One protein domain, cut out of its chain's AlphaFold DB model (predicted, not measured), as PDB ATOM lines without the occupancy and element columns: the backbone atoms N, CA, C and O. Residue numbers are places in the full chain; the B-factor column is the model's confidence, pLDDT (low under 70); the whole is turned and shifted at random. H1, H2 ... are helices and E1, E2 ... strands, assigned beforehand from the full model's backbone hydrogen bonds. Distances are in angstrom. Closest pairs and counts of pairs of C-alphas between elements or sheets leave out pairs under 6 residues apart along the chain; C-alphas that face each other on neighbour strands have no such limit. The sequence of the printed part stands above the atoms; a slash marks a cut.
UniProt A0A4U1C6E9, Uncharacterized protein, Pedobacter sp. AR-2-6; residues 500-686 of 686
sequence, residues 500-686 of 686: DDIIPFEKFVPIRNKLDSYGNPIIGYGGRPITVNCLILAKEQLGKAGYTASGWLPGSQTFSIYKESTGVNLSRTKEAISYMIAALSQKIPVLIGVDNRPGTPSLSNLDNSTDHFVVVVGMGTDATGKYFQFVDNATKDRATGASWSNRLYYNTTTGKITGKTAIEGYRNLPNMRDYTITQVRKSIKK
ATOM      1  N   ASP A 500     101.672  89.378  91.460       86.69
ATOM      2  CA  ASP A 500     102.820  88.533  91.794       86.69
ATOM      3  C   ASP A 500     103.335  87.718  90.597       86.69
ATOM      4  O   ASP A 500     104.470  87.252  90.620       86.69
ATOM      5  N   ASP A 501     102.563  87.639  89.505       91.31
ATOM      6  CA  ASP A 501     103.029  87.091  88.229       91.31
ATOM      7  C   ASP A 501     103.969  88.056  87.465       91.31
ATOM      8  O   ASP A 501     104.554  87.655  86.459       91.31
ATOM      9  N   ILE A 502     104.053  89.334  87.869       95.00
ATOM     10  CA  ILE A 502     104.819  90.407  87.203       95.00
ATOM     11  C   ILE A 502     105.918  90.953  88.126       95.00
ATOM     12  O   ILE A 502     107.104  90.891  87.804       95.00
ATOM     13  N   ILE A 503     105.527  91.502  89.280       91.44
ATOM     14  CA  ILE A 503     106.439  91.977  90.327       91.44
ATOM     15  C   ILE A 503     105.942  91.407  91.659       91.44
ATOM     16  O   ILE A 503     105.023  91.978  92.247       91.44
ATOM     17  N   PRO A 504     106.546  90.310  92.144       85.00
ATOM     18  CA  PRO A 504     106.265  89.767  93.467       85.00
ATOM     19  C   PRO A 504     106.406  90.808  94.581       85.00
ATOM     20  O   PRO A 504     107.255  91.706  94.505       85.00
ATOM     21  N   PHE A 505     105.590  90.672  95.628       80.81
ATOM     22  CA  PHE A 505     105.561  91.570  96.786       80.81
ATOM     23  C   PHE A 505     106.962  91.854  97.353       80.81
ATOM     24  O   PHE A 505     107.327  93.014  97.557       80.81
ATOM     25  N   GLU A 506     107.789  90.819  97.522       76.94
ATOM     26  CA  GLU A 506     109.153  90.896  98.052       76.94
ATOM     27  C   GLU A 506     110.094  91.819  97.260       76.94
ATOM     28  O   GLU A 506     111.095  92.293  97.798       76.94
ATOM     29  N   LYS A 507     109.751  92.147  96.009       87.25
ATOM     30  CA  LYS A 507     110.526  93.039  95.138       87.25
ATOM     31  C   LYS A 507     110.075  94.505  95.174       87.25
ATOM     32  O   LYS A 507     110.509  95.297  94.337       87.25
ATOM     33  N   PHE A 508     109.218  94.910  96.110       91.38
ATOM     34  CA  PHE A 508     108.850  96.323  96.267       91.38
ATOM     35  C   PHE A 508     110.048  97.207  96.651       91.38
ATOM     36  O   PHE A 508     110.787  96.879  97.585       91.38
ATOM     37  N   VAL A 509     110.165  98.352  95.975       92.75
ATOM     38  CA  VAL A 509     111.183  99.395  96.162       92.75
ATOM     39  C   VAL A 509     110.639 100.500  97.091       92.75
ATOM     40  O   VAL A 509     109.759 101.260  96.681       92.75
ATOM     41  N   PRO A 510     111.134 100.638  98.335       91.88
ATOM     42  CA  PRO A 510     110.651 101.655  99.270       91.88
ATOM     43  C   PRO A 510     111.211 103.057  98.988       91.88
ATOM     44  O   PRO A 510     112.319 103.218  98.465       91.88
ATOM     45  N   ILE A 511     110.496 104.092  99.447       92.25
ATOM     46  CA  ILE A 511     111.032 105.459  99.488       92.25
ATOM     47  C   ILE A 511     112.272 105.513 100.387       92.25
ATOM     48  O   ILE A 511     112.268 105.078 101.543       92.25
ATOM     49  N   ARG A 512     113.349 106.110  99.882       91.62
ATOM     50  CA  ARG A 512     114.596 106.286 100.633       91.62
ATOM     51  C   ARG A 512     115.152 107.695 100.487       91.62
ATOM     52  O   ARG A 512     114.737 108.465  99.619       91.62
ATOM     53  N   ASN A 513     116.084 108.031 101.370       90.75
ATOM     54  CA  ASN A 513     116.830 109.282 101.297       90.75
ATOM     55  C   ASN A 513     117.956 109.135 100.265       90.75
ATOM     56  O   ASN A 513     118.530 108.053 100.141       90.75
ATOM     57  N   LYS A 514     118.306 110.219  99.568       87.62
ATOM     58  CA  LYS A 514     119.582 110.308  98.851       87.62
ATOM     59  C   LYS A 514     120.706 110.281  99.888       87.62
ATOM     60  O   LYS A 514     120.591 110.951 100.919       87.62
ATOM     61  N   LEU A 515     121.759 109.517  99.624       86.56
ATOM     62  CA  LEU A 515     122.918 109.391 100.507       86.56
ATOM     63  C   LEU A 515     124.142 110.068  99.881       86.56
ATOM     64  O   LEU A 515     124.263 110.106  98.655       86.56
ATOM     65  N   ASP A 516     125.022 110.613 100.716       84.56
ATOM     66  CA  ASP A 516     126.347 111.078 100.301       84.56
ATOM     67  C   ASP A 516     127.329 109.901 100.113       84.56
ATOM     68  O   ASP A 516     126.995 108.737 100.343       84.56
ATOM     69  N   SER A 517     128.572 110.201  99.720       84.56
ATOM     70  CA  SER A 517     129.644 109.207  99.541       84.56
ATOM     71  C   SER A 517     130.041 108.452 100.819       84.56
ATOM     72  O   SER A 517     130.825 107.510 100.746       84.56
ATOM     73  N   TYR A 518     129.536 108.866 101.983       82.12
ATOM     74  CA  TYR A 518     129.785 108.258 103.288       82.12
ATOM     75  C   TYR A 518     128.545 107.520 103.831       82.12
ATOM     76  O   TYR A 518     128.575 107.014 104.950       82.12
ATOM     77  N   GLY A 519     127.455 107.452 103.056       82.12
ATOM     78  CA  GLY A 519     126.200 106.810 103.448       82.12
ATOM     79  C   GLY A 519     125.280 107.672 104.323       82.12
ATOM     80  O   GLY A 519     124.257 107.171 104.794       82.12
ATOM     81  N   ASN A 520     125.585 108.956 104.540       85.38
ATOM     82  CA  ASN A 520     124.734 109.844 105.334       85.38
ATOM     83  C   ASN A 520     123.598 110.432 104.481       85.38
ATOM     84  O   ASN A 520     123.824 110.773 103.319       85.38
ATOM     85  N   PRO A 521     122.387 110.636 105.033       89.81
ATOM     86  CA  PRO A 521     121.311 111.312 104.314       89.81
ATOM     87  C   PRO A 521     121.689 112.743 103.914       89.81
ATOM     88  O   PRO A 521     121.981 113.575 104.774       89.81
ATOM     89  N   ILE A 522     121.609 113.059 102.619       89.88
ATOM     90  CA  ILE A 522     121.844 114.418 102.117       89.88
ATOM     91  C   ILE A 522     120.738 115.330 102.653       89.88
ATOM     92  O   ILE A 522     119.554 115.105 102.390       89.88
ATOM     93  N   ILE A 523     121.112 116.370 103.397       93.25
ATOM     94  CA  ILE A 523     120.170 117.323 103.989       93.25
ATOM     95  C   ILE A 523     119.889 118.464 103.007       93.25
ATOM     96  O   ILE A 523     120.796 119.165 102.564       93.25
ATOM     97  N   GLY A 524     118.614 118.653 102.673       89.44
ATOM     98  CA  GLY A 524     118.138 119.715 101.796       89.44
ATOM     99  C   GLY A 524     117.794 121.006 102.537       89.44
ATOM    100  O   GLY A 524     117.875 121.112 103.767       89.44
ATOM    101  N   TYR A 525     117.350 122.002 101.768       84.12
ATOM    102  CA  TYR A 525     116.888 123.276 102.314       84.12
ATOM    103  C   TYR A 525     115.753 123.061 103.330       84.12
ATOM    104  O   TYR A 525     114.802 122.323 103.077       84.12
ATOM    105  N   GLY A 526     115.861 123.693 104.502       89.81
ATOM    106  CA  GLY A 526     114.940 123.471 105.624       89.81
ATOM    107  C   GLY A 526     115.302 122.301 106.551       89.81
ATOM    108  O   GLY A 526     114.488 121.943 107.402       89.81
ATOM    109  N   GLY A 527     116.499 121.713 106.425       91.06
ATOM    110  CA  GLY A 527     117.046 120.775 107.416       91.06
ATOM    111  C   GLY A 527     116.445 119.368 107.377       91.06
ATOM    112  O   GLY A 527     116.537 118.634 108.358       91.06
ATOM    113  N   ARG A 528     115.806 118.986 106.265       89.88
ATOM    114  CA  ARG A 528     115.206 117.657 106.069       89.88
ATOM    115  C   ARG A 528     116.033 116.834 105.078       89.88
ATOM    116  O   ARG A 528     116.525 117.416 104.112       89.88
ATOM    117  N   PRO A 529     116.162 115.507 105.258       90.56
ATOM    118  CA  PRO A 529     116.742 114.638 104.241       90.56
ATOM    119  C   PRO A 529     116.031 114.776 102.890       90.56
ATOM    120  O   PRO A 529     114.802 114.826 102.834       90.56
ATOM    121  N   ILE A 530     116.803 114.819 101.807       89.00
ATOM    122  CA  ILE A 530     116.289 114.787 100.437       89.00
ATOM    123  C   ILE A 530     115.910 113.342 100.109       89.00
ATOM    124  O   ILE A 530     116.735 112.440 100.244       89.00
ATOM    125  N   THR A 531     114.683 113.107  99.651       89.56
ATOM    126  CA  THR A 531     114.250 111.789  99.167       89.56
ATOM    127  C   THR A 531     114.691 111.545  97.725       89.56
ATOM    128  O   THR A 531     114.911 112.479  96.947       89.56
ATOM    129  N   VAL A 532     114.812 110.275  97.347       88.69
ATOM    130  CA  VAL A 532     114.931 109.873  95.939       88.69
ATOM    131  C   VAL A 532     113.669 110.309  95.176       88.69
ATOM    132  O   VAL A 532     112.583 110.376  95.754       88.69
ATOM    133  N   ASN A 533     113.816 110.671  93.897       89.06
ATOM    134  CA  ASN A 533     112.692 111.072  93.048       89.06
ATOM    135  C   ASN A 533     111.796 109.853  92.743       89.06
ATOM    136  O   ASN A 533     112.306 108.755  92.527       89.06
ATOM    137  N   CYS A 534     110.474 110.035  92.709       91.50
ATOM    138  CA  CYS A 534     109.529 108.955  92.428       91.50
ATOM    139  C   CYS A 534     109.679 108.336  91.029       91.50
ATOM    140  O   CYS A 534     109.475 107.134  90.910       91.50
ATOM    141  N   LEU A 535     110.111 109.088  90.007       90.56
ATOM    142  CA  LEU A 535     110.445 108.534  88.688       90.56
ATOM    143  C   LEU A 535     111.585 107.510  88.785       90.56
ATOM    144  O   LEU A 535     111.464 106.412  88.253       90.56
ATOM    145  N   ILE A 536     112.650 107.840  89.526       89.81
ATOM    146  CA  ILE A 536     113.802 106.949  89.747       89.81
ATOM    147  C   ILE A 536     113.357 105.692  90.510       89.81
ATOM    148  O   ILE A 536     113.698 104.580  90.117       89.81
ATOM    149  N   LEU A 537     112.541 105.846  91.561       92.81
ATOM    150  CA  LEU A 537     112.001 104.704  92.312       92.81
ATOM    151  C   LEU A 537     111.082 103.825  91.446       92.81
ATOM    152  O   LEU A 537     111.148 102.603  91.544       92.81
ATOM    153  N   ALA A 538     110.275 104.420  90.562       94.38
ATOM    154  CA  ALA A 538     109.420 103.693  89.627       94.38
ATOM    155  C   ALA A 538     110.234 102.976  88.527       94.38
ATOM    156  O   ALA A 538     109.960 101.814  88.229       94.38
ATOM    157  N   LYS A 539     111.279 103.607  87.967       91.81
ATOM    158  CA  LYS A 539     112.247 102.965  87.052       91.81
ATOM    159  C   LYS A 539     112.957 101.782  87.717       91.81
ATOM    160  O   LYS A 539     113.056 100.707  87.128       91.81
ATOM    161  N   GLU A 540     113.420 101.954  88.955       91.56
ATOM    162  CA  GLU A 540     114.020 100.879  89.749       91.56
ATOM    163  C   GLU A 540     113.019  99.744  89.988       91.56
ATOM    164  O   GLU A 540     113.371  98.571  89.852       91.56
ATOM    165  N   GLN A 541     111.759 100.090  90.267       94.50
ATOM    166  CA  GLN A 541     110.680  99.136  90.468       94.50
ATOM    167  C   GLN A 541     110.370  98.325  89.197       94.50
ATOM    168  O   GLN A 541     110.281  97.104  89.312       94.50
ATOM    169  N   LEU A 542     110.290  98.934  87.999       93.25
ATOM    170  CA  LEU A 542     110.219  98.192  86.718       93.25
ATOM    171  C   LEU A 542     111.422  97.260  86.542       93.25
ATOM    172  O   LEU A 542     111.292  96.122  86.087       93.25
ATOM    173  N   GLY A 543     112.602  97.739  86.928       91.12
ATOM    174  CA  GLY A 543     113.849  96.999  86.823       91.12
ATOM    175  C   GLY A 543     113.882  95.693  87.612       91.12
ATOM    176  O   GLY A 543     114.585  94.770  87.211       91.12
ATOM    177  N   LYS A 544     113.056  95.547  88.654       89.50
ATOM    178  CA  LYS A 544     112.889  94.282  89.392       89.50
ATOM    179  C   LYS A 544     112.248  93.149  88.567       89.50
ATOM    180  O   LYS A 544     112.329  91.985  88.977       89.50
ATOM    181  N   ALA A 545     111.667  93.481  87.410       90.00
ATOM    182  CA  ALA A 545     111.196  92.551  86.379       90.00
ATOM    183  C   ALA A 545     112.078  92.532  85.108       90.00
ATOM    184  O   ALA A 545     111.733  91.852  84.147       90.00
ATOM    185  N   GLY A 546     113.200  93.265  85.071       88.69
ATOM    186  CA  GLY A 546     114.082  93.336  83.895       88.69
ATOM    187  C   GLY A 546     113.685  94.375  82.838       88.69
ATOM    188  O   GLY A 546     114.042  94.222  81.672       88.69
ATOM    189  N   TYR A 547     112.958  95.432  83.222       90.56
ATOM    190  CA  TYR A 547     112.510  96.493  82.310       90.56
ATOM    191  C   TYR A 547     113.009  97.892  82.725       90.56
ATOM    192  O   TYR A 547     113.421  98.132  83.860       90.56
ATOM    193  N   THR A 548     112.970  98.835  81.787       88.50
ATOM    194  CA  THR A 548     112.970 100.291  82.016       88.50
ATOM    195  C   THR A 548     111.708 100.901  81.402       88.50
ATOM    196  O   THR A 548     110.952 100.202  80.732       88.50
ATOM    197  N   ALA A 549     111.480 102.196  81.602       88.00
ATOM    198  CA  ALA A 549     110.441 102.953  80.909       88.00
ATOM    199  C   ALA A 549     111.046 103.840  79.814       88.00
ATOM    200  O   ALA A 549     112.178 104.303  79.946       88.00
ATOM    201  N   SER A 550     110.273 104.129  78.767       83.94
ATOM    202  CA  SER A 550     110.643 105.113  77.752       83.94
ATOM    203  C   SER A 550     110.847 106.523  78.328       83.94
ATOM    204  O   SER A 550     110.185 106.929  79.290       83.94
ATOM    205  N   GLY A 551     111.716 107.306  77.683       75.62
ATOM    206  CA  GLY A 551     111.846 108.742  77.935       75.62
ATOM    207  C   GLY A 551     110.599 109.547  77.535       75.62
ATOM    208  O   GLY A 551     109.647 109.037  76.932       75.62
ATOM    209  N   TRP A 552     110.600 110.835  77.876       71.94
ATOM    210  CA  TRP A 552     109.494 111.755  77.602       71.94
ATOM    211  C   TRP A 552     109.414 112.223  76.129       71.94
ATOM    212  O   TRP A 552     108.315 112.391  75.594       71.94
ATOM    213  N   LEU A 553     110.553 112.399  75.447       61.06
ATOM    214  CA  LEU A 553     110.649 112.962  74.087       61.06
ATOM    215  C   LEU A 553     111.219 111.957  73.059       61.06
ATOM    216  O   LEU A 553     112.238 111.337  73.345       61.06
ATOM    217  N   PRO A 554     110.727 111.920  71.803       49.69
ATOM    218  CA  PRO A 554     109.336 112.082  71.382       49.69
ATOM    219  C   PRO A 554     108.837 110.920  70.483       49.69
ATOM    220  O   PRO A 554     109.523 110.476  69.567       49.69
ATOM    221  N   GLY A 555     107.567 110.528  70.643       59.12
ATOM    222  CA  GLY A 555     106.821 109.749  69.637       59.12
ATOM    223  C   GLY A 555     106.593 108.265  69.960       59.12
ATOM    224  O   GLY A 555     107.504 107.531  70.315       59.12
ATOM    225  N   SER A 556     105.345 107.806  69.793       65.75
ATOM    226  CA  SER A 556     104.835 106.425  69.990       65.75
ATOM    227  C   SER A 556     104.975 105.771  71.380       65.75
ATOM    228  O   SER A 556     104.174 104.897  71.698       65.75
ATOM    229  N   GLN A 557     105.946 106.180  72.202       85.88
ATOM    230  CA  GLN A 557     106.332 105.459  73.421       85.88
ATOM    231  C   GLN A 557     105.686 105.975  74.714       85.88
ATOM    232  O   GLN A 557     105.564 105.230  75.680       85.88
ATOM    233  N   THR A 558     105.191 107.213  74.720       90.31
ATOM    234  CA  THR A 558     104.466 107.788  75.862       90.31
ATOM    235  C   THR A 558     103.073 108.239  75.430       90.31
ATOM    236  O   THR A 558     102.918 108.991  74.463       90.31
ATOM    237  N   PHE A 559     102.044 107.788  76.148       92.81
ATOM    238  CA  PHE A 559     100.644 108.169  75.972       92.81
ATOM    239  C   PHE A 559     100.263 109.209  77.027       92.81
ATOM    240  O   PHE A 559     100.054 108.861  78.182       92.81
ATOM    241  N   SER A 560     100.153 110.486  76.656       93.00
ATOM    242  CA  SER A 560      99.550 111.510  77.523       93.00
ATOM    243  C   SER A 560      98.027 111.438  77.406       93.00
ATOM    244  O   SER A 560      97.488 111.700  76.328       93.00
ATOM    245  N   ILE A 561      97.343 111.071  78.492       95.31
ATOM    246  CA  ILE A 561      95.907 110.746  78.485       95.31
ATOM    247  C   ILE A 561      95.047 111.727  79.290       95.31
ATOM    248  O   ILE A 561      93.849 111.833  79.033       95.31
ATOM    249  N   TYR A 562      95.633 112.487  80.219       94.62
ATOM    250  CA  TYR A 562      94.917 113.491  81.009       94.62
ATOM    251  C   TYR A 562      95.803 114.690  81.350       94.62
ATOM    252  O   TYR A 562      96.971 114.521  81.698       94.62
ATOM    253  N   LYS A 563      95.220 115.895  81.303       91.81
ATOM    254  CA  LYS A 563      95.771 117.113  81.919       91.81
ATOM    255  C   LYS A 563      94.650 117.895  82.595       91.81
ATOM    256  O   LYS A 563      93.554 117.981  82.046       91.81
ATOM    257  N   GLU A 564      94.925 118.527  83.735       87.44
ATOM    258  CA  GLU A 564      93.911 119.296  84.479       87.44
ATOM    259  C   GLU A 564      93.264 120.407  83.627       87.44
ATOM    260  O   GLU A 564      92.053 120.609  83.698       87.44
ATOM    261  N   SER A 565      94.038 121.063  82.755       87.75
ATOM    262  CA  SER A 565      93.578 122.169  81.901       87.75
ATOM    263  C   SER A 565      92.751 121.760  80.675       87.75
ATOM    264  O   SER A 565      91.967 122.573  80.189       87.75
ATOM    265  N   THR A 566      92.916 120.538  80.156       90.50
ATOM    266  CA  THR A 566      92.249 120.073  78.919       90.50
ATOM    267  C   THR A 566      91.339 118.864  79.121       90.50
ATOM    268  O   THR A 566      90.653 118.454  78.189       90.50
ATOM    269  N   GLY A 567      91.325 118.270  80.313       92.81
ATOM    270  CA  GLY A 567      90.585 117.046  80.587       92.81
ATOM    271  C   GLY A 567      91.249 115.795  80.003       92.81
ATOM    272  O   GLY A 567      92.471 115.717  79.861       92.81
ATOM    273  N   VAL A 568      90.421 114.787  79.720       96.56
ATOM    274  CA  VAL A 568      90.836 113.476  79.198       96.56
ATOM    275  C   VAL A 568      90.970 113.516  77.677       96.56
ATOM    276  O   VAL A 568      90.056 113.957  76.982       96.56
ATOM    277  N   ASN A 569      92.061 112.966  77.149       95.75
ATOM    278  CA  ASN A 569      92.190 112.631  75.737       95.75
ATOM    279  C   ASN A 569      91.734 111.181  75.515       95.75
ATOM    280  O   ASN A 569      92.528 110.251  75.638       95.75
ATOM    281  N   LEU A 570      90.454 110.991  75.178       95.75
ATOM    282  CA  LEU A 570      89.836 109.661  75.095       95.75
ATOM    283  C   LEU A 570      90.523 108.723  74.083       95.75
ATOM    284  O   LEU A 570      90.658 107.537  74.368       95.75
ATOM    285  N   SER A 571      91.000 109.242  72.944       94.50
ATOM    286  CA  SER A 571      91.744 108.440  71.954       94.50
ATOM    287  C   SER A 571      93.029 107.885  72.566       94.50
ATOM    288  O   SER A 571      93.260 106.678  72.574       94.50
ATOM    289  N   ARG A 572      93.830 108.763  73.185       95.00
ATOM    290  CA  ARG A 572      95.091 108.372  73.826       95.00
ATOM    291  C   ARG A 572      94.859 107.496  75.058       95.00
ATOM    292  O   ARG A 572      95.679 106.622  75.318       95.00
ATOM    293  N   THR A 573      93.737 107.656  75.766       96.75
ATOM    294  CA  THR A 573      93.305 106.717  76.814       96.75
ATOM    295  C   THR A 573      93.072 105.319  76.247       96.75
ATOM    296  O   THR A 573      93.582 104.356  76.817       96.75
ATOM    297  N   LYS A 574      92.341 105.177  75.131       95.81
ATOM    298  CA  LYS A 574      92.106 103.863  74.509       95.81
ATOM    299  C   LYS A 574      93.411 103.213  74.062       95.81
ATOM    300  O   LYS A 574      93.642 102.052  74.391       95.81
ATOM    301  N   GLU A 575      94.298 103.960  73.407       95.31
ATOM    302  CA  GLU A 575      95.639 103.484  73.042       95.31
ATOM    303  C   GLU A 575      96.443 103.020  74.273       95.31
ATOM    304  O   GLU A 575      97.017 101.931  74.264       95.31
ATOM    305  N   ALA A 576      96.428 103.795  75.362       96.62
ATOM    306  CA  ALA A 576      97.125 103.454  76.600       96.62
ATOM    307  C   ALA A 576      96.552 102.200  77.283       96.62
ATOM    308  O   ALA A 576      97.317 101.351  77.733       96.62
ATOM    309  N   ILE A 577      95.222 102.049  77.339       98.19
ATOM    310  CA  ILE A 577      94.559 100.843  77.864       98.19
ATOM    311  C   ILE A 577      94.910  99.624  77.007       98.19
ATOM    312  O   ILE A 577      95.230  98.570  77.553       98.19
ATOM    313  N   SER A 578      94.908  99.779  75.682       97.44
ATOM    314  CA  SER A 578      95.302  98.733  74.729       97.44
ATOM    315  C   SER A 578      96.718  98.230  75.013       97.44
ATOM    316  O   SER A 578      96.940  97.026  75.155       97.44
ATOM    317  N   TYR A 579      97.660  99.166  75.163       97.50
ATOM    318  CA  TYR A 579      99.042  98.863  75.510       97.50
ATOM    319  C   TYR A 579      99.160  98.195  76.889       97.50
ATOM    320  O   TYR A 579      99.773  97.135  76.991       97.50
ATOM    321  N   MET A 580      98.542  98.757  77.935       98.19
ATOM    322  CA  MET A 580      98.604  98.197  79.292       98.19
ATOM    323  C   MET A 580      98.040  96.775  79.353       98.19
ATOM    324  O   MET A 580      98.661  95.907  79.957       98.19
ATOM    325  N   ILE A 581      96.914  96.497  78.685       98.19
ATOM    326  CA  ILE A 581      96.348  95.142  78.614       98.19
ATOM    327  C   ILE A 581      97.334  94.175  77.946       98.19
ATOM    328  O   ILE A 581      97.566  93.086  78.477       98.19
ATOM    329  N   ALA A 582      97.940  94.551  76.817       97.38
ATOM    330  CA  ALA A 582      98.881  93.692  76.099       97.38
ATOM    331  C   ALA A 582     100.192  93.456  76.871       97.38
ATOM    332  O   ALA A 582     100.670  92.322  76.924       97.38
ATOM    333  N   ALA A 583     100.745  94.500  77.494       97.50
ATOM    334  CA  ALA A 583     101.958  94.433  78.305       97.50
ATOM    335  C   ALA A 583     101.746  93.559  79.554       97.50
ATOM    336  O   ALA A 583     102.456  92.573  79.753       97.50
ATOM    337  N   LEU A 584     100.706  93.837  80.347       98.19
ATOM    338  CA  LEU A 584     100.420  93.088  81.575       98.19
ATOM    339  C   LEU A 584     100.058  91.623  81.282       98.19
ATOM    340  O   LEU A 584     100.470  90.731  82.021       98.19
ATOM    341  N   SER A 585      99.365  91.338  80.171       97.12
ATOM    342  CA  SER A 585      99.095  89.953  79.736       97.12
ATOM    343  C   SER A 585     100.378  89.168  79.430       97.12
ATOM    344  O   SER A 585     100.424  87.963  79.663       97.12
ATOM    345  N   GLN A 586     101.433  89.850  78.975       96.44
ATOM    346  CA  GLN A 586     102.776  89.300  78.745       96.44
ATOM    347  C   GLN A 586     103.688  89.376  79.985       96.44
ATOM    348  O   GLN A 586     104.887  89.130  79.880       96.44
ATOM    349  N   LYS A 587     103.127  89.697  81.159       96.62
ATOM    350  CA  LYS A 587     103.845  89.891  82.430       96.62
ATOM    351  C   LYS A 587     104.887  91.019  82.394       96.62
ATOM    352  O   LYS A 587     105.916  90.951  83.060       96.62
ATOM    353  N   ILE A 588     104.600  92.081  81.641       96.88
ATOM    354  CA  ILE A 588     105.429  93.288  81.549       96.88
ATOM    355  C   ILE A 588     104.809  94.377  82.442       96.88
ATOM    356  O   ILE A 588     103.671  94.780  82.180       96.88
ATOM    357  N   PRO A 589     105.503  94.868  83.490       97.81
ATOM    358  CA  PRO A 589     105.013  95.983  84.300       97.81
ATOM    359  C   PRO A 589     105.067  97.287  83.497       97.81
ATOM    360  O   PRO A 589     105.892  97.416  82.596       97.81
ATOM    361  N   VAL A 590     104.237  98.277  83.831       98.06
ATOM    362  CA  VAL A 590     104.109  99.535  83.068       98.06
ATOM    363  C   VAL A 590     104.296 100.755  83.969       98.06
ATOM    364  O   VAL A 590     103.617 100.884  84.985       98.06
ATOM    365  N   LEU A 591     105.188 101.681  83.596       97.00
ATOM    366  CA  LEU A 591     105.361 102.948  84.318       97.00
ATOM    367  C   LEU A 591     104.253 103.937  83.943       97.00
ATOM    368  O   LEU A 591     103.996 104.183  82.762       97.00
ATOM    369  N   ILE A 592     103.633 104.550  84.950       97.56
ATOM    370  CA  ILE A 592     102.612 105.580  84.756       97.56
ATOM    371  C   ILE A 592     102.914 106.827  85.589       97.56
ATOM    372  O   ILE A 592     103.447 106.753  86.697       97.56
ATOM    373  N   GLY A 593     102.545 107.982  85.042       95.38
ATOM    374  CA  GLY A 593     102.440 109.226  85.792       95.38
ATOM    375  C   GLY A 593     101.015 109.413  86.299       95.38
ATOM    376  O   GLY A 593     100.049 109.076  85.604       95.38
ATOM    377  N   VAL A 594     100.887 109.963  87.502       96.00
ATOM    378  CA  VAL A 594      99.611 110.363  88.094       96.00
ATOM    379  C   VAL A 594      99.655 111.818  88.560       96.00
ATOM    380  O   VAL A 594     100.662 112.310  89.072       96.00
ATOM    381  N   ASP A 595      98.528 112.493  88.388       93.94
ATOM    382  CA  ASP A 595      98.161 113.732  89.070       93.94
ATOM    383  C   ASP A 595      97.538 113.356  90.417       93.94
ATOM    384  O   ASP A 595      96.636 112.511  90.464       93.94
ATOM    385  N   ASN A 596      98.026 113.962  91.504       92.56
ATOM    386  CA  ASN A 596      97.524 113.713  92.854       92.56
ATOM    387  C   ASN A 596      97.234 114.976  93.679       92.56
ATOM    388  O   ASN A 596      96.884 114.845  94.852       92.56
ATOM    389  N   ARG A 597      97.305 116.182  93.099       88.88
ATOM    390  CA  ARG A 597      96.979 117.445  93.792       88.88
ATOM    391  C   ARG A 597      96.597 118.573  92.816       88.88
ATOM    392  O   ARG A 597      97.127 118.635  91.714       88.88
ATOM    393  N   PRO A 598      95.719 119.518  93.203       80.38
ATOM    394  CA  PRO A 598      95.379 120.663  92.359       80.38
ATOM    395  C   PRO A 598      96.550 121.621  92.115       80.38
ATOM    396  O   PRO A 598      97.307 121.936  93.036       80.38
ATOM    397  N   GLY A 599      96.588 122.218  90.921       65.62
ATOM    398  CA  GLY A 599      97.254 123.506  90.708       65.62
ATOM    399  C   GLY A 599      98.782 123.478  90.677       65.62
ATOM    400  O   GLY A 599      99.415 124.502  90.935       65.62
ATOM    401  N   THR A 600      99.404 122.338  90.385       58.84
ATOM    402  CA  THR A 600     100.853 122.255  90.164       58.84
ATOM    403  C   THR A 600     101.160 121.125  89.183       58.84
ATOM    404  O   THR A 600     101.142 119.974  89.591       58.84
ATOM    405  N   PRO A 601     101.551 121.396  87.925       52.34
ATOM    406  CA  PRO A 601     102.651 120.614  87.391       52.34
ATOM    407  C   PRO A 601     103.869 120.934  88.251       52.34
ATOM    408  O   PRO A 601     104.163 122.114  88.476       52.34
ATOM    409  N   SER A 602     104.593 119.929  88.752       54.88
ATOM    410  CA  SER A 602     105.909 120.250  89.306       54.88
ATOM    411  C   SER A 602     106.693 120.936  88.182       54.88
ATOM    412  O   SER A 602     106.738 120.420  87.067       54.88
ATOM    413  N   LEU A 603     107.269 122.120  88.430       52.91
ATOM    414  CA  LEU A 603     107.983 122.892  87.392       52.91
ATOM    415  C   LEU A 603     109.201 122.131  86.820       52.91
ATOM    416  O   LEU A 603     109.846 122.596  85.884       52.91
ATOM    417  N   SER A 604     109.513 120.974  87.407       58.94
ATOM    418  CA  SER A 604     110.517 119.998  87.002       58.94
ATOM    419  C   SER A 604     110.015 118.973  85.973       58.94
ATOM    420  O   SER A 604     110.836 118.425  85.247       58.94
ATOM    421  N   ASN A 605     108.705 118.701  85.892       66.44
ATOM    422  CA  ASN A 605     108.138 117.673  85.013       66.44
ATOM    423  C   ASN A 605     107.677 118.284  83.682       66.44
ATOM    424  O   ASN A 605     106.754 119.100  83.626       66.44
ATOM    425  N   LEU A 606     108.302 117.851  82.586       66.50
ATOM    426  CA  LEU A 606     108.128 118.426  81.244       66.50
ATOM    427  C   LEU A 606     106.715 118.249  80.665       66.50
ATOM    428  O   LEU A 606     106.299 119.009  79.785       66.50
ATOM    429  N   ASP A 607     105.957 117.270  81.160       72.38
ATOM    430  CA  ASP A 607     104.598 116.993  80.699       72.38
ATOM    431  C   ASP A 607     103.583 118.069  81.106       72.38
ATOM    432  O   ASP A 607     102.544 118.216  80.457       72.38
ATOM    433  N   ASN A 608     103.903 118.858  82.133       78.38
ATOM    434  CA  ASN A 608     102.999 119.788  82.794       78.38
ATOM    435  C   ASN A 608     101.675 119.136  83.254       78.38
ATOM    436  O   ASN A 608     100.610 119.754  83.171       78.38
ATOM    437  N   SER A 609     101.735 117.892  83.737       85.69
ATOM    438  CA  SER A 609     100.566 117.187  84.286       85.69
ATOM    439  C   SER A 609     100.874 116.210  85.420       85.69
ATOM    440  O   SER A 609     100.024 116.031  86.281       85.69
ATOM    441  N   THR A 610     102.047 115.581  85.451       90.44
ATOM    442  CA  THR A 610     102.362 114.529  86.426       90.44
ATOM    443  C   THR A 610     102.913 115.108  87.725       90.44
ATOM    444  O   THR A 610     103.842 115.917  87.706       90.44
ATOM    445  N   ASP A 611     102.402 114.630  88.859       90.31
ATOM    446  CA  ASP A 611     102.925 114.920  90.199       90.31
ATOM    447  C   ASP A 611     103.788 113.793  90.761       90.31
ATOM    448  O   ASP A 611     104.744 114.045  91.500       90.31
ATOM    449  N   HIS A 612     103.417 112.553  90.445       94.19
ATOM    450  CA  HIS A 612     103.980 111.346  91.033       94.19
ATOM    451  C   HIS A 612     104.042 110.216  90.004       94.19
ATOM    452  O   HIS A 612     103.247 110.179  89.067       94.19
ATOM    453  N   PHE A 613     104.979 109.290  90.182       95.31
ATOM    454  CA  PHE A 613     105.160 108.134  89.308       95.31
ATOM    455  C   PHE A 613     104.987 106.842  90.102       95.31
ATOM    456  O   PHE A 613     105.500 106.714  91.214       95.31
ATOM    457  N   VAL A 614     104.254 105.899  89.515       97.88
ATOM    458  CA  VAL A 614     103.944 104.582  90.087       97.88
ATOM    459  C   VAL A 614     104.018 103.514  88.993       97.88
ATOM    460  O   VAL A 614     104.084 103.830  87.801       97.88
ATOM    461  N   VAL A 615     104.012 102.241  89.385       98.50
ATOM    462  CA  VAL A 615     104.176 101.115  88.450       98.50
ATOM    463  C   VAL A 615     102.932 100.247  88.443       98.50
ATOM    464  O   VAL A 615     102.572  99.686  89.473       98.50
ATOM    465  N   VAL A 616     102.285 100.095  87.291       98.69
ATOM    466  CA  VAL A 616     101.202  99.127  87.098       98.69
ATOM    467  C   VAL A 616     101.799  97.731  86.954       98.69
ATOM    468  O   VAL A 616     102.712  97.504  86.161       98.69
ATOM    469  N   VAL A 617     101.272  96.801  87.740       98.12
ATOM    470  CA  VAL A 617     101.807  95.449  87.953       98.12
ATOM    471  C   VAL A 617     100.747  94.359  87.820       98.12
ATOM    472  O   VAL A 617     101.075  93.182  87.835       98.12
ATOM    473  N   GLY A 618      99.474  94.721  87.686       98.06
ATOM    474  CA  GLY A 618      98.382  93.771  87.506       98.06
ATOM    475  C   GLY A 618      97.137  94.454  86.962       98.06
ATOM    476  O   GLY A 618      97.085  95.677  86.816       98.06
ATOM    477  N   MET A 619      96.113  93.665  86.663       98.38
ATOM    478  CA  MET A 619      94.810  94.162  86.222       98.38
ATOM    479  C   MET A 619      93.718  93.136  86.509       98.38
ATOM    480  O   MET A 619      93.997  91.944  86.630       98.38
ATOM    481  N   GLY A 620      92.473  93.588  86.598       97.75
ATOM    482  CA  GLY A 620      91.334  92.700  86.786       97.75
ATOM    483  C   GLY A 620      90.007  93.442  86.756       97.75
ATOM    484  O   GLY A 620      89.928  94.610  86.379       97.75
ATOM    485  N   THR A 621      88.944  92.747  87.143       96.81
ATOM    486  CA  THR A 621      87.623  93.340  87.371       96.81
ATOM    487  C   THR A 621      87.108  92.892  88.732       96.81
ATOM    488  O   THR A 621      87.262  91.729  89.100       96.81
ATOM    489  N   ASP A 622      86.509  93.815  89.476       94.56
ATOM    490  CA  ASP A 622      85.806  93.549  90.731       94.56
ATOM    491  C   ASP A 622      84.437  94.259  90.750       94.56
ATOM    492  O   ASP A 622      83.970  94.756  89.724       94.56
ATOM    493  N   ALA A 623      83.775  94.296  91.911       94.12
ATOM    494  CA  ALA A 623      82.466  94.931  92.082       94.12
ATOM    495  C   ALA A 623      82.460  96.463  91.864       94.12
ATOM    496  O   ALA A 623      81.396  97.036  91.637       94.12
ATOM    497  N   THR A 624      83.621  97.124  91.922       95.06
ATOM    498  CA  THR A 624      83.795  98.551  91.595       95.06
ATOM    499  C   THR A 624      84.008  98.743  90.094       95.06
ATOM    500  O   THR A 624      83.526  99.721  89.521       95.06
ATOM    501  N   GLY A 625      84.699  97.803  89.437       96.19
ATOM    502  CA  GLY A 625      84.781  97.718  87.979       96.19
ATOM    503  C   GLY A 625      86.129  97.225  87.450       96.19
ATOM    504  O   GLY A 625      86.876  96.529  88.134       96.19
ATOM    505  N   LYS A 626      86.425  97.595  86.197       98.06
ATOM    506  CA  LYS A 626      87.690  97.322  85.494       98.06
ATOM    507  C   LYS A 626      88.826  98.136  86.127       98.06
ATOM    508  O   LYS A 626      88.715  99.363  86.190       98.06
ATOM    509  N   TYR A 627      89.908  97.487  86.559       98.50
ATOM    510  CA  TYR A 627      91.032  98.148  87.230       98.50
ATOM    511  C   TYR A 627      92.414  97.727  86.721       98.50
ATOM    512  O   TYR A 627      92.623  96.615  86.228       98.50
ATOM    513  N   PHE A 628      93.367  98.630  86.947       98.75
ATOM    514  CA  PHE A 628      94.808  98.400  86.939       98.75
ATOM    515  C   PHE A 628      95.336  98.448  88.374       98.75
ATOM    516  O   PHE A 628      95.009  99.367  89.122       98.75
ATOM    517  N   GLN A 629      96.135  97.464  88.771       98.31
ATOM    518  CA  GLN A 629      96.748  97.379  90.095       98.31
ATOM    519  C   GLN A 629      98.171  97.929  90.043       98.31
ATOM    520  O   GLN A 629      98.918  97.593  89.123       98.31
ATOM    521  N   PHE A 630      98.546  98.766  91.011       98.50
ATOM    522  CA  PHE A 630      99.815  99.490  91.003       98.50
ATOM    523  C   PHE A 630     100.622  99.345  92.295       98.50
ATOM    524  O   PHE A 630     100.101  99.047  93.366       98.50
ATOM    525  N   VAL A 631     101.920  99.594  92.171       97.75
ATOM    526  CA  VAL A 631     102.875  99.739  93.263       97.75
ATOM    527  C   VAL A 631     103.236 101.211  93.409       97.75
ATOM    528  O   VAL A 631     103.607 101.866  92.435       97.75
ATOM    529  N   ASP A 632     103.135 101.715  94.634       97.44
ATOM    530  CA  ASP A 632     103.366 103.101  95.011       97.44
ATOM    531  C   ASP A 632     104.610 103.238  95.894       97.44
ATOM    532  O   ASP A 632     104.615 102.911  97.084       97.44
ATOM    533  N   ASN A 633     105.681 103.762  95.305       95.75
ATOM    534  CA  ASN A 633     106.972 103.911  95.966       95.75
ATOM    535  C   ASN A 633     107.046 105.150  96.890       95.75
ATOM    536  O   ASN A 633     108.136 105.516  97.320       95.75
ATOM    537  N   ALA A 634     105.923 105.811  97.221       93.94
ATOM    538  CA  ALA A 634     105.873 106.974  98.125       93.94
ATOM    539  C   ALA A 634     105.973 106.639  99.634       93.94
ATOM    540  O   ALA A 634     105.846 107.528 100.478       93.94
ATOM    541  N   THR A 635     106.203 105.374 100.000       93.12
ATOM    542  CA  THR A 635     106.257 104.897 101.393       93.12
ATOM    543  C   THR A 635     107.444 103.968 101.651       93.12
ATOM    544  O   THR A 635     108.013 103.386 100.728       93.12
ATOM    545  N   LYS A 636     107.826 103.835 102.927       88.38
ATOM    546  CA  LYS A 636     108.751 102.793 103.407       88.38
ATOM    547  C   LYS A 636     108.029 101.498 103.757       88.38
ATOM    548  O   LYS A 636     108.628 100.432 103.712       88.38
ATOM    549  N   ASP A 637     106.760 101.611 104.130       82.12
ATOM    550  CA  ASP A 637     105.916 100.476 104.453       82.12
ATOM    551  C   ASP A 637     105.467  99.795 103.158       82.12
ATOM    552  O   ASP A 637     104.586 100.275 102.441       82.12
ATOM    553  N   ARG A 638     106.083  98.649 102.874       83.88
ATOM    554  CA  ARG A 638     105.745  97.823 101.722       83.88
ATOM    555  C   ARG A 638     104.275  97.427 101.690       83.88
ATOM    556  O   ARG A 638     103.717  97.318 100.606       83.88
ATOM    557  N   ALA A 639     103.640  97.208 102.832       76.75
ATOM    558  CA  ALA A 639     102.306  96.636 102.846       76.75
ATOM    559  C   ALA A 639     101.210  97.664 102.500       76.75
ATOM    560  O   ALA A 639     100.146  97.273 102.026       76.75
ATOM    561  N   THR A 640     101.496  98.969 102.612       85.25
ATOM    562  CA  THR A 640     100.702 100.036 101.970       85.25
ATOM    563  C   THR A 640     101.195 100.384 100.559       85.25
ATOM    564  O   THR A 640     100.382 100.607  99.661       85.25
ATOM    565  N   GLY A 641     102.509 100.394 100.308       92.69
ATOM    566  CA  GLY A 641     103.076 100.749  98.994       92.69
ATOM    567  C   GLY A 641     102.806  99.714  97.898       92.69
ATOM    568  O   GLY A 641     102.470 100.057  96.770       92.69
ATOM    569  N   ALA A 642     102.858  98.435  98.246       92.56
ATOM    570  CA  ALA A 642     102.427  97.306  97.431       92.56
ATOM    571  C   ALA A 642     101.114  96.705  97.965       92.56
ATOM    572  O   ALA A 642     100.903  95.499  97.839       92.56
ATOM    573  N   SER A 643     100.222  97.517  98.547       88.50
ATOM    574  CA  SER A 643      98.874  97.048  98.885       88.50
ATOM    575  C   SER A 643      98.157  96.557  97.627       88.50
ATOM    576  O   SER A 643      98.207  97.194  96.573       88.50
ATOM    577  N   TRP A 644      97.423  95.456  97.744       87.12
ATOM    578  CA  TRP A 644      96.525  94.989  96.690       87.12
ATOM    579  C   TRP A 644      95.388  96.008  96.409       87.12
ATOM    580  O   TRP A 644      94.834  96.023  95.303       87.12
ATOM    581  N   SER A 645      95.088  96.912  97.351       89.50
ATOM    582  CA  SER A 645      94.042  97.940  97.230       89.50
ATOM    583  C   SER A 645      94.479  99.133  96.387       89.50
ATOM    584  O   SER A 645      93.667 100.014  96.100       89.50
ATOM    585  N   ASN A 646      95.759  99.187  96.005       97.06
ATOM    586  CA  ASN A 646      96.295 100.167  95.071       97.06
ATOM    587  C   ASN A 646      95.759  99.843  93.674       97.06
ATOM    588  O   ASN A 646      96.404  99.172  92.867       97.06
ATOM    589  N   ARG A 647      94.528 100.289  93.410       98.06
ATOM    590  CA  ARG A 647      93.784 100.050  92.169       98.06
ATOM    591  C   ARG A 647      93.349 101.370  91.545       98.06
ATOM    592  O   ARG A 647      92.845 102.256  92.235       98.06
ATOM    593  N   LEU A 648      93.536 101.483  90.236       98.69
ATOM    594  CA  LEU A 648      93.108 102.598  89.395       98.69
ATOM    595  C   LEU A 648      92.014 102.078  88.459       98.69
ATOM    596  O   LEU A 648      92.273 101.241  87.594       98.69
ATOM    597  N   TYR A 649      90.788 102.547  88.659       98.62
ATOM    598  CA  TYR A 649      89.595 102.086  87.955       98.62
ATOM    599  C   TYR A 649      89.350 102.904  86.692       98.62
ATOM    600  O   TYR A 649      89.423 104.135  86.722       98.62
ATOM    601  N   TYR A 650      89.021 102.229  85.592       98.31
ATOM    602  CA  TYR A 650      88.645 102.877  84.338       98.31
ATOM    603  C   TYR A 650      87.143 103.181  84.300       98.31
ATOM    604  O   TYR A 650      86.302 102.283  84.351       98.31
ATOM    605  N   ASN A 651      86.804 104.462  84.171       97.19
ATOM    606  CA  ASN A 651      85.441 104.941  83.999       97.19
ATOM    607  C   ASN A 651      85.149 105.152  82.504       97.19
ATOM    608  O   ASN A 651      85.543 106.162  81.921       97.19
ATOM    609  N   THR A 652      84.424 104.209  81.896       94.19
ATOM    610  CA  THR A 652      84.088 104.198  80.458       94.19
ATOM    611  C   THR A 652      83.347 105.457  79.989       94.19
ATOM    612  O   THR A 652      83.575 105.923  78.878       94.19
ATOM    613  N   THR A 653      82.498 106.049  80.837       94.56
ATOM    614  CA  THR A 653      81.701 107.246  80.507       94.56
ATOM    615  C   THR A 653      82.542 108.521  80.401       94.56
ATOM    616  O   THR A 653      82.255 109.386  79.579       94.56
ATOM    617  N   THR A 654      83.561 108.672  81.249       96.31
ATOM    618  CA  THR A 654      84.398 109.890  81.319       96.31
ATOM    619  C   THR A 654      85.772 109.722  80.676       96.31
ATOM    620  O   THR A 654      86.498 110.702  80.520       96.31
ATOM    621  N   GLY A 655      86.165 108.486  80.364       96.69
ATOM    622  CA  GLY A 655      87.515 108.134  79.936       96.69
ATOM    623  C   GLY A 655      88.583 108.265  81.033       96.69
ATOM    624  O   GLY A 655      89.763 108.070  80.749       96.69
ATOM    625  N   LYS A 656      88.222 108.624  82.273       97.62
ATOM    626  CA  LYS A 656      89.190 108.760  83.369       97.62
ATOM    627  C   LYS A 656      89.634 107.393  83.884       97.62
ATOM    628  O   LYS A 656      88.818 106.484  84.019       97.62
ATOM    629  N   ILE A 657      90.914 107.286  84.239       98.56
ATOM    630  CA  ILE A 657      91.452 106.169  85.021       98.56
ATOM    631  C   ILE A 657      91.896 106.740  86.371       98.56
ATOM    632  O   ILE A 657      92.806 107.573  86.413       98.56
ATOM    633  N   THR A 658      91.215 106.353  87.454       98.44
ATOM    634  CA  THR A 658      91.351 107.000  88.773       98.44
ATOM    635  C   THR A 658      91.298 106.032  89.943       98.44
ATOM    636  O   THR A 658      90.565 105.046  89.895       98.44
ATOM    637  N   GLY A 659      91.988 106.343  91.038       97.88
ATOM    638  CA  GLY A 659      91.909 105.537  92.255       97.88
ATOM    639  C   GLY A 659      92.704 106.093  93.429       97.88
ATOM    640  O   GLY A 659      93.189 107.221  93.395       97.88
ATOM    641  N   LYS A 660      92.826 105.297  94.492       95.12
ATOM    642  CA  LYS A 660      93.472 105.704  95.746       95.12
ATOM    643  C   LYS A 660      94.667 104.815  96.043       95.12
ATOM    644  O   LYS A 660      94.576 103.597  95.936       95.12
ATOM    645  N   THR A 661      95.753 105.433  96.494       95.50
ATOM    646  CA  THR A 661      96.822 104.720  97.198       95.50
ATOM    647  C   THR A 661      96.349 104.304  98.595       95.50
ATOM    648  O   THR A 661      95.536 104.997  99.221       95.50
ATOM    649  N   ALA A 662      96.848 103.181  99.101       93.25
ATOM    650  CA  ALA A 662      96.638 102.701 100.463       93.25
ATOM    651  C   ALA A 662      97.478 103.471 101.492       93.25
ATOM    652  O   ALA A 662      97.212 103.387 102.687       93.25
ATOM    653  N   ILE A 663      98.469 104.249 101.037       93.31
ATOM    654  CA  ILE A 663      99.363 105.032 101.893       93.31
ATOM    655  C   ILE A 663      98.581 106.195 102.523       93.31
ATOM    656  O   ILE A 663      98.556 107.319 102.012       93.31
ATOM    657  N   GLU A 664      97.927 105.932 103.655       88.81
ATOM    658  CA  GLU A 664      97.047 106.893 104.328       88.81
ATOM    659  C   GLU A 664      97.758 108.204 104.674       88.81
ATOM    660  O   GLU A 664      97.247 109.289 104.399       88.81
ATOM    661  N   GLY A 665      98.972 108.111 105.223       87.56
ATOM    662  CA  GLY A 665      99.775 109.276 105.595       87.56
ATOM    663  C   GLY A 665     100.184 110.157 104.410       87.56
ATOM    664  O   GLY A 665     100.453 111.337 104.616       87.56
ATOM    665  N   TYR A 666     100.201 109.614 103.188       87.62
ATOM    666  CA  TYR A 666     100.482 110.366 101.963       87.62
ATOM    667  C   TYR A 666      99.192 110.945 101.369       87.62
ATOM    668  O   TYR A 666      99.110 112.152 101.165       87.62
ATOM    669  N   ARG A 667      98.148 110.121 101.181       90.12
ATOM    670  CA  ARG A 667      96.868 110.547 100.573       90.12
ATOM    671  C   ARG A 667      96.074 111.549 101.413       90.12
ATOM    672  O   ARG A 667      95.259 112.280 100.866       90.12
ATOM    673  N   ASN A 668      96.302 111.587 102.727       90.69
ATOM    674  CA  ASN A 668      95.624 112.504 103.648       90.69
ATOM    675  C   ASN A 668      96.390 113.830 103.852       90.69
ATOM    676  O   ASN A 668      95.992 114.641 104.694       90.69
ATOM    677  N   LEU A 669      97.490 114.072 103.123       90.12
ATOM    678  CA  LEU A 669      98.181 115.365 103.164       90.12
ATOM    679  C   LEU A 669      97.282 116.488 102.599       90.12
ATOM    680  O   LEU A 669      96.465 116.241 101.708       90.12
ATOM    681  N   PRO A 670      97.422 117.741 103.079       90.75
ATOM    682  CA  PRO A 670      96.624 118.856 102.581       90.75
ATOM    683  C   PRO A 670      96.730 119.016 101.060       90.75
ATOM    684  O   PRO A 670      97.828 119.045 100.510       90.75
ATOM    685  N   ASN A 671      95.576 119.191 100.412       87.38
ATOM    686  CA  ASN A 671      95.407 119.323  98.959       87.38
ATOM    687  C   ASN A 671      95.717 118.064  98.126       87.38
ATOM    688  O   ASN A 671      95.757 118.170  96.906       87.38
ATOM    689  N   MET A 672      95.888 116.886  98.730       90.25
ATOM    690  CA  MET A 672      95.908 115.640  97.958       90.25
ATOM    691  C   MET A 672      94.514 115.284  97.424       90.25
ATOM    692  O   MET A 672      93.492 115.589  98.046       90.25
ATOM    693  N   ARG A 673      94.483 114.610  96.274       91.81
ATOM    694  CA  ARG A 673      93.303 113.996  95.655       91.81
ATOM    695  C   ARG A 673      93.594 112.560  95.227       91.81
ATOM    696  O   ARG A 673      94.746 112.133  95.160       91.81
ATOM    697  N   ASP A 674      92.527 111.839  94.905       95.31
ATOM    698  CA  ASP A 674      92.586 110.555  94.212       95.31
ATOM    699  C   ASP A 674      93.443 110.687  92.945       95.31
ATOM    700  O   ASP A 674      93.321 111.659  92.191       95.31
ATOM    701  N   TYR A 675      94.307 109.700  92.720       97.38
ATOM    702  CA  TYR A 675      95.215 109.665  91.583       97.38
ATOM    703  C   TYR A 675      94.408 109.648  90.290       97.38
ATOM    704  O   TYR A 675      93.500 108.830  90.145       97.38
ATOM    705  N   THR A 676      94.765 110.506  89.337       97.50
ATOM    706  CA  THR A 676      94.297 110.430  87.945       97.50
ATOM    707  C   THR A 676      95.497 110.140  87.054       97.50
ATOM    708  O   THR A 676      96.476 110.879  87.110       97.50
ATOM    709  N   ILE A 677      95.452 109.083  86.233       97.75
ATOM    710  CA  ILE A 677      96.566 108.774  85.319       97.75
ATOM    711  C   ILE A 677      96.706 109.895  84.285       97.75
ATOM    712  O   ILE A 677      95.772 110.163  83.532       97.75
ATOM    713  N   THR A 678      97.881 110.518  84.234       95.31
ATOM    714  CA  THR A 678      98.240 111.616  83.320       95.31
ATOM    715  C   THR A 678      98.962 111.100  82.087       95.31
ATOM    716  O   THR A 678      98.657 111.509  80.963       95.31
ATOM    717  N   GLN A 679      99.889 110.161  82.291       93.81
ATOM    718  CA  GLN A 679     100.673 109.530  81.238       93.81
ATOM    719  C   GLN A 679     100.900 108.039  81.496       93.81
ATOM    720  O   GLN A 679     101.018 107.604  82.639       93.81
ATOM    721  N   VAL A 680     101.029 107.274  80.416       95.88
ATOM    722  CA  VAL A 680     101.463 105.871  80.419       95.88
ATOM    723  C   VAL A 680     102.697 105.764  79.536       95.88
ATOM    724  O   VAL A 680     102.679 106.266  78.411       95.88
ATOM    725  N   ARG A 681     103.764 105.136  80.030       93.50
ATOM    726  CA  ARG A 681     105.014 104.952  79.284       93.50
ATOM    727  C   ARG A 681     105.212 103.499  78.922       93.50
ATOM    728  O   ARG A 681     104.949 102.617  79.734       93.50
ATOM    729  N   LYS A 682     105.691 103.257  77.709       93.31
ATOM    730  CA  LYS A 682     106.023 101.913  77.272       93.31
ATOM    731  C   LYS A 682     107.277 101.417  77.979       93.31
ATOM    732  O   LYS A 682     108.250 102.150  78.160       93.31
ATOM    733  N   SER A 683     107.220 100.157  78.372       93.06
ATOM    734  CA  SER A 683     108.297  99.445  79.040       93.06
ATOM    735  C   SER A 683     109.218  98.794  78.019       93.06
ATOM    736  O   SER A 683     108.767  98.060  77.146       93.06
ATOM    737  N   ILE A 684     110.512  99.053  78.157       88.44
ATOM    738  CA  ILE A 684     111.579  98.574  77.276       88.44
ATOM    739  C   ILE A 684     112.376  97.532  78.052       88.44
ATOM    740  O   ILE A 684     112.683  97.726  79.231       88.44
ATOM    741  N   LYS A 685     112.659  96.392  77.424       87.50
ATOM    742  CA  LYS A 685     113.399  95.295  78.054       87.50
ATOM    743  C   LYS A 685     114.878  95.678  78.213       87.50
ATOM    744  O   LYS A 685     115.423  96.323  77.324       87.50
ATOM    745  N   LYS A 686     115.492  95.294  79.336       75.50
ATOM    746  CA  LYS A 686     116.940  95.419  79.581       75.50
ATOM    747  C   LYS A 686     117.714  94.183  79.121       75.50
ATOM    748  O   LYS A 686     117.097  93.093  79.049       75.50
TER     749      LYS A 686
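Overview. This is residues 500 to 686 of the 686 residues of an uncharacterized protein of Pedobacter sp. AR-2-6 (UniProt A0A4U1C6E9). A small closed barrel of six strands, E3 to E8, has two helices packed on its outside, H1 along E4 and H2 across E4 and E8. E2 is added beside E8, and E8 runs on into E9, which pairs with E1 in a small second sheet; residues 500 to 533, with no named element, lie 12 to 31 A from the mean of all C-alphas. The printed part has 187 residues, with four named helices and nine named strands in the order H1 E1 E2 H2 E3 E4 E5 H3 E6 E7 H4 E8 E9. The neighbour strands are antiparallel and the class is mixed, though only 80 residues are in named elements. The whole is compact, with a radius of gyration of the C-alphas of 16.0 A and spans of 50 by 36 by 36 A.

Arrangement. Round the closed barrel run E3, residues 590 to 595, E4, 612 to 621, E5, 626 to 631, E6, 647 to 650, E7, 657 to 660, and E8, 675 to 681, back to E3. H1, residues 534 to 543, is on the barrel and outside it, over E4 at a height over the sheet of 8.2 A, along the strands at 9 degrees to E4 on the local plane; their closest C-alphas, Leu 535 and Phe 613, are 5.3 A apart. E1, residues 547 to 549, is antiparallel to E9, residues 683 to 685, with N 548 and O 684 at 2.8 A. E2, residues 558 to 560, pairs with E8, with N 559 and O 680 at 2.8 A. H2, residues 570 to 585, is outside the barrel, over E4 and E8 at a height of 7.6 A, across the strands at 66 degrees to E4 on the local plane; the closest C-alphas of H2 and E4, Leu 584 and Gly 618, are 6.3 A apart. E3, E4 and E5 form a meander, each strand the antiparallel neighbour of the one before, with N 592 and O 614 at 3.0 A and N 617 and O 629 at 2.8 A; E4 bends by 70 degrees at residue 617. Within hydrogen-bond range further round are N 628 and O 648, 2.9 A, N 649 and O 658, 2.8 A, N 675 and O 659, 2.8 A, and N 593 and O 679, 2.9 A. H3, residues 638 to 641, is only just on the barrel, with 5 pairs of C-alphas within 10 A; H4, residues 664 to 667, is not on it. In H1 and H2 every O i to N i+4 pair is within hydrogen-bond range; H3 and H4 are too short for such a pair.

Along the chain. H1 begins at C-alpha 534 (109.529, 108.955, 92.428) and is 13.9 A long. H2 measures 22.3 A, E3 16.5 A, E4 24.6 A, E5 17.2 A and E8 16.4 A. E9 ends at C-alpha 685 (113.399, 95.295, 78.054).

Size, cuts and confidence. The C-alphas of Tyr 518 and Thr 653, the two farthest apart, are 53.2 A from each other. The printed part has no cut; the long link is E3 to E4, 16 residues. pLDDT is under 70 at residues 553 to 556 and 599 to 606.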